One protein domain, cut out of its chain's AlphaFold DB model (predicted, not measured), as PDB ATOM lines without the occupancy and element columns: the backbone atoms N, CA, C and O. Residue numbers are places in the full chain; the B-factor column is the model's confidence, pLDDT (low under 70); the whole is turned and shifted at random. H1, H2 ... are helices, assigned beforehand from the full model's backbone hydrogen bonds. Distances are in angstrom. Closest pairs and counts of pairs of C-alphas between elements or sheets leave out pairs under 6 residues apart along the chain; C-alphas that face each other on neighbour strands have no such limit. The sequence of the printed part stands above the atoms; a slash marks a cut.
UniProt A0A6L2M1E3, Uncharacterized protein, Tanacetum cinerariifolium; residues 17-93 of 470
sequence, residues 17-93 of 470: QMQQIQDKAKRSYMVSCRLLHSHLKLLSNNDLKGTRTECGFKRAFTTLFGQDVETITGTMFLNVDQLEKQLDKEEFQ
ATOM      1  N   GLN A  17     -56.654  26.009  18.836       85.12
ATOM      2  CA  GLN A  17     -55.839  26.992  19.564       85.12
ATOM      3  C   GLN A  17     -54.519  26.393  20.054       85.12
ATOM      4  O   GLN A  17     -53.460  27.011  19.915       85.12
ATOM      5  N   MET A  18     -54.554  25.176  20.596       78.94
ATOM      6  CA  MET A  18     -53.349  24.481  21.051       78.94
ATOM      7  C   MET A  18     -52.370  24.213  19.908       78.94
ATOM      8  O   MET A  18     -51.167  24.433  20.083       78.94
ATOM      9  N   GLN A  19     -52.871  23.812  18.739       83.38
ATOM     10  CA  GLN A  19     -52.042  23.627  17.552       83.38
ATOM     11  C   GLN A  19     -51.402  24.948  17.107       83.38
ATOM     12  O   GLN A  19     -50.198  25.006  16.857       83.38
ATOM     13  N   GLN A  20     -52.163  26.047  17.099       86.75
ATOM     14  CA  GLN A  20     -51.644  27.365  16.728       86.75
ATOM     15  C   GLN A  20     -50.548  27.858  17.688       86.75
ATOM     16  O   GLN A  20     -49.533  28.410  17.247       86.75
ATOM     17  N   ILE A  21     -50.724  27.648  18.997       83.62
ATOM     18  CA  ILE A  21     -49.713  27.972  20.016       83.62
ATOM     19  C   ILE A  21     -48.443  27.146  19.781       83.62
ATOM     20  O   ILE A  21     -47.337  27.691  19.826       83.62
ATOM     21  N   GLN A  22     -48.590  25.857  19.477       79.56
ATOM     22  CA  GLN A  22     -47.469  24.964  19.194       79.56
ATOM     23  C   GLN A  22     -46.715  25.372  17.923       79.56
ATOM     24  O   GLN A  22     -45.486  25.471  17.949       79.56
ATOM     25  N   ASP A  23     -47.420  25.703  16.843       83.12
ATOM     26  CA  ASP A  23     -46.808  26.157  15.591       83.12
ATOM     27  C   ASP A  23     -46.084  27.498  15.758       83.12
ATOM     28  O   ASP A  23     -45.036  27.740  15.145       83.12
ATOM     29  N   LYS A  24     -46.622  28.393  16.596       85.94
ATOM     30  CA  LYS A  24     -45.971  29.663  16.946       85.94
ATOM     31  C   LYS A  24     -44.703  29.421  17.770       85.94
ATOM     32  O   LYS A  24     -43.668  30.019  17.469       85.94
ATOM     33  N   ALA A  25     -44.759  28.520  18.751       77.00
ATOM     34  CA  ALA A  25     -43.605  28.129  19.557       77.00
ATOM     35  C   ALA A  25     -42.512  27.466  18.702       77.00
ATOM     36  O   ALA A  25     -41.350  27.868  18.781       77.00
ATOM     37  N   LYS A  26     -42.878  26.531  17.813       81.75
ATOM     38  CA  LYS A  26     -41.954  25.871  16.875       81.75
ATOM     39  C   LYS A  26     -41.270  26.882  15.950       81.75
ATOM     40  O   LYS A  26     -40.048  26.848  15.806       81.75
ATOM     41  N   ARG A  27     -42.021  27.836  15.382       82.69
ATOM     42  CA  ARG A  27     -41.454  28.915  14.550       82.69
ATOM     43  C   ARG A  27     -40.485  29.806  15.324       82.69
ATOM     44  O   ARG A  27     -39.384  30.061  14.840       82.69
ATOM     45  N   SER A  28     -40.867  30.257  16.520       81.69
ATOM     46  CA  SER A  28     -40.003  31.078  17.384       81.69
ATOM     47  C   SER A  28     -38.700  30.349  17.737       81.69
ATOM     48  O   SER A  28     -37.602  30.913  17.660       81.69
ATOM     49  N   TYR A  29     -38.810  29.057  18.034       78.44
ATOM     50  CA  TYR A  29     -37.669  28.213  18.331       78.44
ATOM     51  C   TYR A  29     -36.720  28.048  17.131       78.44
ATOM     52  O   TYR A  29     -35.508  28.222  17.272       78.44
ATOM     53  N   MET A  30     -37.251  27.780  15.935       79.69
ATOM     54  CA  MET A  30     -36.437  27.677  14.717       79.69
ATOM     55  C   MET A  30     -35.671  28.968  14.410       79.69
ATOM     56  O   MET A  30     -34.503  28.920  14.024       79.69
ATOM     57  N   VAL A  31     -36.299  30.132  14.606       81.50
ATOM     58  CA  VAL A  31     -35.624  31.431  14.452       81.50
ATOM     59  C   VAL A  31     -34.449  31.541  15.429       81.50
ATOM     60  O   VAL A  31     -33.356  31.940  15.029       81.50
ATOM     61  N   SER A  32     -34.643  31.113  16.678       76.44
ATOM     62  CA  SER A  32     -33.597  31.117  17.708       76.44
ATOM     63  C   SER A  32     -32.441  30.169  17.372       76.44
ATOM     64  O   SER A  32     -31.279  30.548  17.522       76.44
ATOM     65  N   CYS A  33     -32.730  28.975  16.844       74.50
ATOM     66  CA  CYS A  33     -31.702  28.040  16.375       74.50
ATOM     67  C   CYS A  33     -30.873  28.608  15.232       74.50
ATOM     68  O   CYS A  33     -29.648  28.529  15.270       74.50
ATOM     69  N   ARG A  34     -31.512  29.237  14.240       82.38
ATOM     70  CA  ARG A  34     -30.805  29.867  13.114       82.38
ATOM     71  C   ARG A  34     -29.920  31.024  13.571       82.38
ATOM     72  O   ARG A  34     -28.795  31.172  13.086       82.38
ATOM     73  N   LEU A  35     -30.408  31.827  14.518       82.00
ATOM     74  CA  LEU A  35     -29.636  32.918  15.109       82.00
ATOM     75  C   LEU A  35     -28.411  32.379  15.855       82.00
ATOM     76  O   LEU A  35     -27.287  32.814  15.606       82.00
ATOM     77  N   LEU A  36     -28.612  31.376  16.708       75.88
ATOM     78  CA  LEU A  36     -27.537  30.695  17.416       75.88
ATOM     79  C   LEU A  36     -26.512  30.084  16.452       75.88
ATOM     80  O   LEU A  36     -25.313  30.279  16.631       75.88
ATOM     81  N   HIS A  37     -26.975  29.377  15.423       77.88
ATOM     82  CA  HIS A  37     -26.125  28.777  14.400       77.88
ATOM     83  C   HIS A  37     -25.253  29.844  13.721       77.88
ATOM     84  O   HIS A  37     -24.049  29.657  13.555       77.88
ATOM     85  N   SER A  38     -25.830  31.009  13.412       80.94
ATOM     86  CA  SER A  38     -25.100  32.150  12.844       80.94
ATOM     87  C   SER A  38     -24.028  32.690  13.800       80.94
ATOM     88  O   SER A  38     -22.910  32.976  13.369       80.94
ATOM     89  N   HIS A  39     -24.324  32.774  15.100       75.69
ATOM     90  CA  HIS A  39     -23.357  33.206  16.114       75.69
ATOM     91  C   HIS A  39     -22.225  32.200  16.333       75.69
ATOM     92  O   HIS A  39     -21.062  32.593  16.385       75.69
ATOM     93  N   LEU A  40     -22.542  30.908  16.424       75.69
ATOM     94  CA  LEU A  40     -21.540  29.845  16.522       75.69
ATOM     95  C   LEU A  40     -20.644  29.820  15.282       75.69
ATOM     96  O   LEU A  40     -19.433  29.642  15.391       75.69
ATOM     97  N   LYS A  41     -21.219  30.078  14.103       80.31
ATOM     98  CA  LYS A  41     -20.470  30.179  12.851       80.31
ATOM     99  C   LYS A  41     -19.522  31.373  12.862       80.31
ATOM    100  O   LYS A  41     -18.380  31.222  12.451       80.31
ATOM    101  N   LEU A  42     -19.954  32.525  13.376       79.19
ATOM    102  CA  LEU A  42     -19.078  33.682  13.564       79.19
ATOM    103  C   LEU A  42     -17.938  33.366  14.543       79.19
ATOM    104  O   LEU A  42     -16.782  33.614  14.222       79.19
ATOM    105  N   LEU A  43     -18.249  32.744  15.686       70.81
ATOM    106  CA  LEU A  43     -17.255  32.321  16.677       70.81
ATOM    107  C   LEU A  43     -16.210  31.364  16.089       70.81
ATOM    108  O   LEU A  43     -15.016  31.510  16.354       70.81
ATOM    109  N   SER A  44     -16.662  30.414  15.270       75.62
ATOM    110  CA  SER A  44     -15.802  29.466  14.559       75.62
ATOM    111  C   SER A  44     -14.979  30.127  13.453       75.62
ATOM    112  O   SER A  44     -13.869  29.682  13.168       75.62
ATOM    113  N   ASN A  45     -15.526  31.156  12.807       74.62
ATOM    114  CA  ASN A  45     -14.906  31.834  11.672       74.62
ATOM    115  C   ASN A  45     -14.045  33.029  12.071       74.62
ATOM    116  O   ASN A  45     -13.452  33.627  11.179       74.62
ATOM    117  N   ASN A  46     -13.999  33.391  13.357       67.69
ATOM    118  CA  ASN A  46     -13.343  34.603  13.834       67.69
ATOM    119  C   ASN A  46     -11.988  34.835  13.138       67.69
ATOM    120  O   ASN A  46     -11.078  34.007  13.229       67.69
ATOM    121  N   ASP A  47     -11.840  36.023  12.540       58.97
ATOM    122  CA  ASP A  47     -10.634  36.539  11.860       58.97
ATOM    123  C   ASP A  47      -9.395  36.623  12.768       58.97
ATOM    124  O   ASP A  47      -8.316  37.048  12.360       58.97
ATOM    125  N   LEU A  48      -9.527  36.201  14.027       61.91
ATOM    126  CA  LEU A  48      -8.414  36.011  14.938       61.91
ATOM    127  C   LEU A  48      -7.436  34.952  14.430       61.91
ATOM    128  O   LEU A  48      -6.312  34.945  14.922       61.91
ATOM    129  N   LYS A  49      -7.824  34.107  13.466       69.12
ATOM    130  CA  LYS A  49      -6.973  33.053  12.910       69.12
ATOM    131  C   LYS A  49      -5.609  33.600  12.467       69.12
ATOM    132  O   LYS A  49      -5.507  34.350  11.502       69.12
ATOM    133  N   GLY A  50      -4.551  33.221  13.184       75.25
ATOM    134  CA  GLY A  50      -3.171  33.662  12.943       75.25
ATOM    135  C   GLY A  50      -2.716  34.884  13.754       75.25
ATOM    136  O   GLY A  50      -1.561  35.296  13.642       75.25
ATOM    137  N   THR A  51      -3.567  35.457  14.607       75.56
ATOM    138  CA  THR A  51      -3.182  36.547  15.517       75.56
ATOM    139  C   THR A  51      -2.621  36.002  16.831       75.56
ATOM    140  O   THR A  51      -3.082  34.995  17.370       75.56
ATOM    141  N   ARG A  52      -1.652  36.707  17.433       74.81
ATOM    142  CA  ARG A  52      -1.100  36.352  18.759       74.81
ATOM    143  C   ARG A  52      -2.182  36.306  19.857       74.81
ATOM    144  O   ARG A  52      -2.041  35.578  20.838       74.81
ATOM    145  N   THR A  53      -3.260  37.063  19.678       74.00
ATOM    146  CA  THR A  53      -4.455  37.107  20.534       74.00
ATOM    147  C   THR A  53      -5.300  35.833  20.478       74.00
ATOM    148  O   THR A  53      -5.847  35.441  21.507       74.00
ATOM    149  N   GLU A  54      -5.347  35.131  19.340       80.38
ATOM    150  CA  GLU A  54      -6.080  33.864  19.192       80.38
ATOM    151  C   GLU A  54      -5.550  32.787  20.136       80.38
ATOM    152  O   GLU A  54      -6.314  32.120  20.829       80.38
ATOM    153  N   CYS A  55      -4.225  32.651  20.203       77.81
ATOM    154  CA  CYS A  55      -3.572  31.629  21.015       77.81
ATOM    155  C   CYS A  55      -3.842  31.851  22.515       77.81
ATOM    156  O   CYS A  55      -4.100  30.904  23.261       77.81
ATOM    157  N   GLY A  56      -3.851  33.118  22.950       81.38
ATOM    158  CA  GLY A  56      -4.210  33.496  24.319       81.38
ATOM    159  C   GLY A  56      -5.674  33.197  24.647       81.38
ATOM    160  O   GLY A  56      -5.956  32.617  25.697       81.38
ATOM    161  N   PHE A  57      -6.587  33.526  23.730       79.31
ATOM    162  CA  PHE A  57      -8.010  33.233  23.877       79.31
ATOM    163  C   PHE A  57      -8.285  31.725  23.928       79.31
ATOM    164  O   PHE A  57      -8.883  31.266  24.897       79.31
ATOM    165  N   LYS A  58      -7.792  30.942  22.955       83.44
ATOM    166  CA  LYS A  58      -7.982  29.480  22.919       83.44
ATOM    167  C   LYS A  58      -7.464  28.820  24.193       83.44
ATOM    168  O   LYS A  58      -8.181  28.034  24.802       83.44
ATOM    169  N   ARG A  59      -6.268  29.198  24.663       80.81
ATOM    170  CA  ARG A  59      -5.697  28.657  25.907       80.81
ATOM    171  C   ARG A  59      -6.546  28.995  27.134       80.81
ATOM    172  O   ARG A  59      -6.790  28.117  27.962       80.81
ATOM    173  N   ALA A  60      -6.990  30.246  27.265       74.44
ATOM    174  CA  ALA A  60      -7.849  30.663  28.373       74.44
ATOM    175  C   ALA A  60      -9.204  29.942  28.336       74.44
ATOM    176  O   ALA A  60      -9.669  29.462  29.367       74.44
ATOM    177  N   PHE A  61      -9.790  29.808  27.148       80.00
ATOM    178  CA  PHE A  61     -11.046  29.106  26.925       80.00
ATOM    179  C   PHE A  61     -10.939  27.621  27.301       80.00
ATOM    180  O   PHE A  61     -11.717  27.151  28.126       80.00
ATOM    181  N   THR A  62      -9.923  26.906  26.803       83.19
ATOM    182  CA  THR A  62      -9.680  25.501  27.172       83.19
ATOM    183  C   THR A  62      -9.429  25.336  28.665       83.19
ATOM    184  O   THR A  62      -9.902  24.377  29.261       83.19
ATOM    185  N   THR A  63      -8.740  26.285  29.303       79.44
ATOM    186  CA  THR A  63      -8.534  26.254  30.760       79.44
ATOM    187  C   THR A  63      -9.852  26.415  31.523       79.44
ATOM    188  O   THR A  63     -10.037  25.787  32.561       79.44
ATOM    189  N   LEU A  64     -10.770  27.250  31.024       72.69
ATOM    190  CA  LEU A  64     -12.047  27.526  31.685       72.69
ATOM    191  C   LEU A  64     -13.053  26.379  31.514       72.69
ATOM    192  O   LEU A  64     -13.757  26.034  32.459       72.69
ATOM    193  N   PHE A  65     -13.132  25.810  30.308       77.12
ATOM    194  CA  PHE A  65     -14.164  24.840  29.941       77.12
ATOM    195  C   PHE A  65     -13.661  23.393  29.844       77.12
ATOM    196  O   PHE A  65     -14.462  22.479  29.674       77.12
ATOM    197  N   GLY A  66     -12.349  23.162  29.934       89.94
ATOM    198  CA  GLY A  66     -11.736  21.835  29.795       89.94
ATOM    199  C   GLY A  66     -11.800  21.253  28.379       89.94
ATOM    200  O   GLY A  66     -11.395  20.114  28.169       89.94
ATOM    201  N   GLN A  67     -12.312  22.014  27.411       87.56
ATOM    202  CA  GLN A  67     -12.461  21.630  26.010       87.56
ATOM    203  C   GLN A  67     -12.046  22.807  25.127       87.56
ATOM    204  O   GLN A  67     -12.201  23.969  25.508       87.56
ATOM    205  N   ASP A  68     -11.479  22.525  23.960       87.62
ATOM    206  CA  ASP A  68     -11.157  23.562  22.987       87.62
ATOM    207  C   ASP A  68     -12.424  24.154  22.344       87.62
ATOM    208  O   ASP A  68     -13.516  23.578  22.377       87.62
ATOM    209  N   VAL A  69     -12.269  25.358  21.789       80.19
ATOM    210  CA  VAL A  69     -13.366  26.123  21.178       80.19
ATOM    211  C   VAL A  69     -14.021  25.334  20.044       80.19
ATOM    212  O   VAL A  69     -15.241  25.393  19.898       80.19
ATOM    213  N   GLU A  70     -13.237  24.591  19.263       86.38
ATOM    214  CA  GLU A  70     -13.705  23.852  18.089       86.38
ATOM    215  C   GLU A  70     -14.563  22.655  18.528       86.38
ATOM    216  O   GLU A  70     -15.666  22.477  18.015       86.38
ATOM    217  N   THR A  71     -14.140  21.921  19.562       87.50
ATOM    218  CA  THR A  71     -14.896  20.818  20.175       87.50
ATOM    219  C   THR A  71     -16.219  21.285  20.778       87.50
ATOM    220  O   THR A  71     -17.264  20.677  20.514       87.50
ATOM    221  N   ILE A  72     -16.218  22.372  21.563       82.88
ATOM    222  CA  ILE A  72     -17.460  22.905  22.152       82.88
ATOM    223  C   ILE A  72     -18.411  23.364  21.052       82.88
ATOM    224  O   ILE A  72     -19.590  23.006  21.060       82.88
ATOM    225  N   THR A  73     -17.895  24.127  20.092       80.19
ATOM    226  CA  THR A  73     -18.693  24.666  18.991       80.19
ATOM    227  C   THR A  73     -19.265  23.540  18.128       80.19
ATOM    228  O   THR A  73     -20.459  23.545  17.837       80.19
ATOM    229  N   GLY A  74     -18.464  22.523  17.798       85.56
ATOM    230  CA  GLY A  74     -18.908  21.340  17.057       85.56
ATOM    231  C   GLY A  74     -19.977  20.537  17.802       85.56
ATOM    232  O   GLY A  74     -20.984  20.148  17.212       85.56
ATOM    233  N   THR A  75     -19.824  20.362  19.118       82.12
ATOM    234  CA  THR A  75     -20.833  19.692  19.955       82.12
ATOM    235  C   THR A  75     -22.139  20.489  20.003       82.12
ATOM    236  O   THR A  75     -23.223  19.913  19.931       82.12
ATOM    237  N   MET A  76     -22.059  21.820  20.098       77.00
ATOM    238  CA  MET A  76     -23.237  22.687  20.051       77.00
ATOM    239  C   MET A  76     -23.948  22.607  18.699       77.00
ATOM    240  O   MET A  76     -25.169  22.476  18.692       77.00
ATOM    241  N   PHE A  77     -23.215  22.613  17.581       81.81
ATOM    242  CA  PHE A  77     -23.802  22.431  16.251       81.81
ATOM    243  C   PHE A  77     -24.521  21.088  16.118       81.81
ATOM    244  O   PHE A  77     -25.686  21.067  15.741       81.81
ATOM    245  N   LEU A  78     -23.883  19.984  16.523       84.38
ATOM    246  CA  LEU A  78     -24.514  18.660  16.491       84.38
ATOM    247  C   LEU A  78     -25.799  18.606  17.324       84.38
ATOM    248  O   LEU A  78     -26.783  18.010  16.892       84.38
ATOM    249  N   ASN A  79     -25.810  19.243  18.497       79.88
ATOM    250  CA  ASN A  79     -27.000  19.302  19.344       79.88
ATOM    251  C   ASN A  79     -28.122  20.137  18.709       79.88
ATOM    252  O   ASN A  79     -29.285  19.750  18.806       79.88
ATOM    253  N   VAL A  80     -27.791  21.260  18.062       76.38
ATOM    254  CA  VAL A  80     -28.769  22.097  17.344       76.38
ATOM    255  C   VAL A  80     -29.349  21.336  16.154       76.38
ATOM    256  O   VAL A  80     -30.567  21.265  16.032       76.38
ATOM    257  N   ASP A  81     -28.510  20.684  15.348       81.00
ATOM    258  CA  ASP A  81     -28.950  19.895  14.191       81.00
ATOM    259  C   ASP A  81     -29.830  18.709  14.615       81.00
ATOM    260  O   ASP A  81     -30.833  18.393  13.971       81.00
ATOM    261  N   GLN A  82     -29.471  18.025  15.708       81.44
ATOM    262  CA  GLN A  82     -30.296  16.949  16.263       81.44
ATOM    263  C   GLN A  82     -31.651  17.467  16.730       81.44
ATOM    264  O   GLN A  82     -32.661  16.789  16.550       81.44
ATOM    265  N   LEU A  83     -31.682  18.655  17.320       75.69
ATOM    266  CA  LEU A  83     -32.909  19.240  17.828       75.69
ATOM    267  C   LEU A  83     -33.817  19.765  16.718       75.69
ATOM    268  O   LEU A  83     -35.026  19.564  16.784       75.69
ATOM    269  N   GLU A  84     -33.246  20.346  15.664       79.62
ATOM    270  CA  GLU A  84     -33.976  20.698  14.443       79.62
ATOM    271  C   GLU A  84     -34.604  19.442  13.818       79.62
ATOM    272  O   GLU A  84     -35.816  19.389  13.612       79.62
ATOM    273  N   LYS A  85     -33.830  18.354  13.682       83.75
ATOM    274  CA  LYS A  85     -34.344  17.056  13.207       83.75
ATOM    275  C   LYS A  85     -35.424  16.455  14.108       83.75
ATOM    276  O   LYS A  85     -36.290  15.737  13.613       83.75
ATOM    277  N   GLN A  86     -35.359  16.676  15.421       75.38
ATOM    278  CA  GLN A  86     -36.408  16.228  16.340       75.38
ATOM    279  C   GLN A  86     -37.678  17.070  16.207       75.38
ATOM    280  O   GLN A  86     -38.765  16.522  16.324       75.38
ATOM    281  N   LEU A  87     -37.555  18.367  15.920       71.56
ATOM    282  CA  LEU A  87     -38.692  19.262  15.685       71.56
ATOM    283  C   LEU A  87     -39.430  18.992  14.393       71.56
ATOM    284  O   LEU A  87     -40.640  19.220  14.341       71.56
ATOM    285  N   ASP A  88     -38.734  18.507  13.374       73.06
ATOM    286  CA  ASP A  88     -39.353  18.156  12.100       73.06
ATOM    287  C   ASP A  88     -40.104  16.827  12.137       73.06
ATOM    288  O   ASP A  88     -40.981  16.598  11.308       73.06
ATOM    289  N   LYS A  89     -39.848  15.978  13.135       79.56
ATOM    290  CA  LYS A  89     -40.673  14.797  13.380       79.56
ATOM    291  C   LYS A  89     -41.937  15.252  14.106       79.56
ATOM    292  O   LYS A  89     -41.877  15.660  15.260       79.56
ATOM    293  N   GLU A  90     -43.074  15.194  13.413       57.25
ATOM    294  CA  GLU A  90     -44.395  15.694  13.842       57.25
ATOM    295  C   GLU A  90     -44.893  15.155  15.198       57.25
ATOM    296  O   GLU A  90     -45.836  15.690  15.773       57.25
ATOM    297  N   GLU A  91     -44.232  14.150  15.770       59.25
ATOM    298  CA  GLU A  91     -44.660  13.460  16.979       59.25
ATOM    299  C   GLU A  91     -43.836  13.861  18.212       59.25
ATOM    300  O   GLU A  91     -43.239  13.042  18.916       59.25
ATOM    301  N   PHE A  92     -43.796  15.157  18.517       62.03
ATOM    302  CA  PHE A  92     -43.331  15.587  19.831       62.03
ATOM    303  C   PHE A  92     -44.411  15.282  20.875       62.03
ATOM    304  O   PHE A  92     -45.326  16.076  21.098       62.03
ATOM    305  N   GLN A  93     -44.299  14.138  21.558       61.41
ATOM    306  CA  GLN A  93     -45.139  13.867  22.724       61.41
ATOM    307  C   GLN A  93     -44.915  14.956  23.784       61.41
ATOM    308  O   GLN A  93     -43.823  15.120  24.340       61.41
TER     309      GLN A  93
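What this domain is: This is residues 17 to 93 of the 470 residues of an uncharacterized protein of Tanacetum cinerariifolium (UniProt A0A6L2M1E3). Two long helices, H1 and H3, run side by side in opposite directions as a slender rod, and the shorter H2 is set at a steep slant to H3 at one end of the rod, where it meets H3 at Val 69 and stays apart from H1. H1 is the longer of the pair, and its residues 17 to 25 stick out beyond the rest. The printed part has 77 residues with three named helices, in the order H1, H2, H3, and no named strand; its class is all helix. It is only just loose, close to extended, with a radius of gyration of the C-alphas of 16.8 A, and the C-alphas span 55 by 21 by 16 A.

How they stand to each other: H1, residues 17 to 45, touches H3, residues 69 to 88, with 11 pairs of C-alphas within 8 A. Their closest C-alphas are those of Leu 40 and Thr 73, 6.4 A apart. The two run opposite ways at a shallow tilt of 22 degrees, and their centres are 12.5 A apart. H2, residues 52 to 65, is apart from H1. H2 and H3 only just touch, with 3 pairs of C-alphas within 8 A; the closest are those of Lys 58 and Val 69, 6.6 A apart. H2 touches H3 with residues 58 to 62 alone, and H3 touches H2 with residue 69 alone. These two helices run the same way at a steep tilt of 62 degrees. In H1 and H3 every backbone O i to N i+4 pair is within hydrogen-bond range; in H2 it is 9 of 10.

Where its parts are: H1 begins at Gln 17, with its C-alpha at (-55.839, 26.992, 19.564), and ends at Asn 45; it is 42.0 A from first to last C-alpha. H2 begins at Arg 52, C-alpha at (-1.100, 36.352, 18.759), and ends at Phe 65, 20.7 A away from C-alpha to C-alpha. H3 runs from Val 69 to Asp 88, 28.7 A from first to last C-alpha, and its last C-alpha is at (-39.353, 18.156, 12.100).

The domain as a whole: The outline is a rod, and the two C-alphas farthest apart are those of Gln 17 and Arg 52, at 55.5 A. Residues 17 to 25, which belong to H1, stand free; without them the body of 68 residues spans 48 by 22 by 14 A. The printed part has no cut. The link from H1 to H2 has 6 residues and is short, the link from H2 to H3 has 3 and is tight, and no link is long. The C-alphas of the first and last printed residues, Gln 17 and Gln 93, are 17.2 A apart. The mean pLDDT of the printed part is 78.0, and the model's confidence is low, under 70, at residues 46 to 49 and 90 to 93.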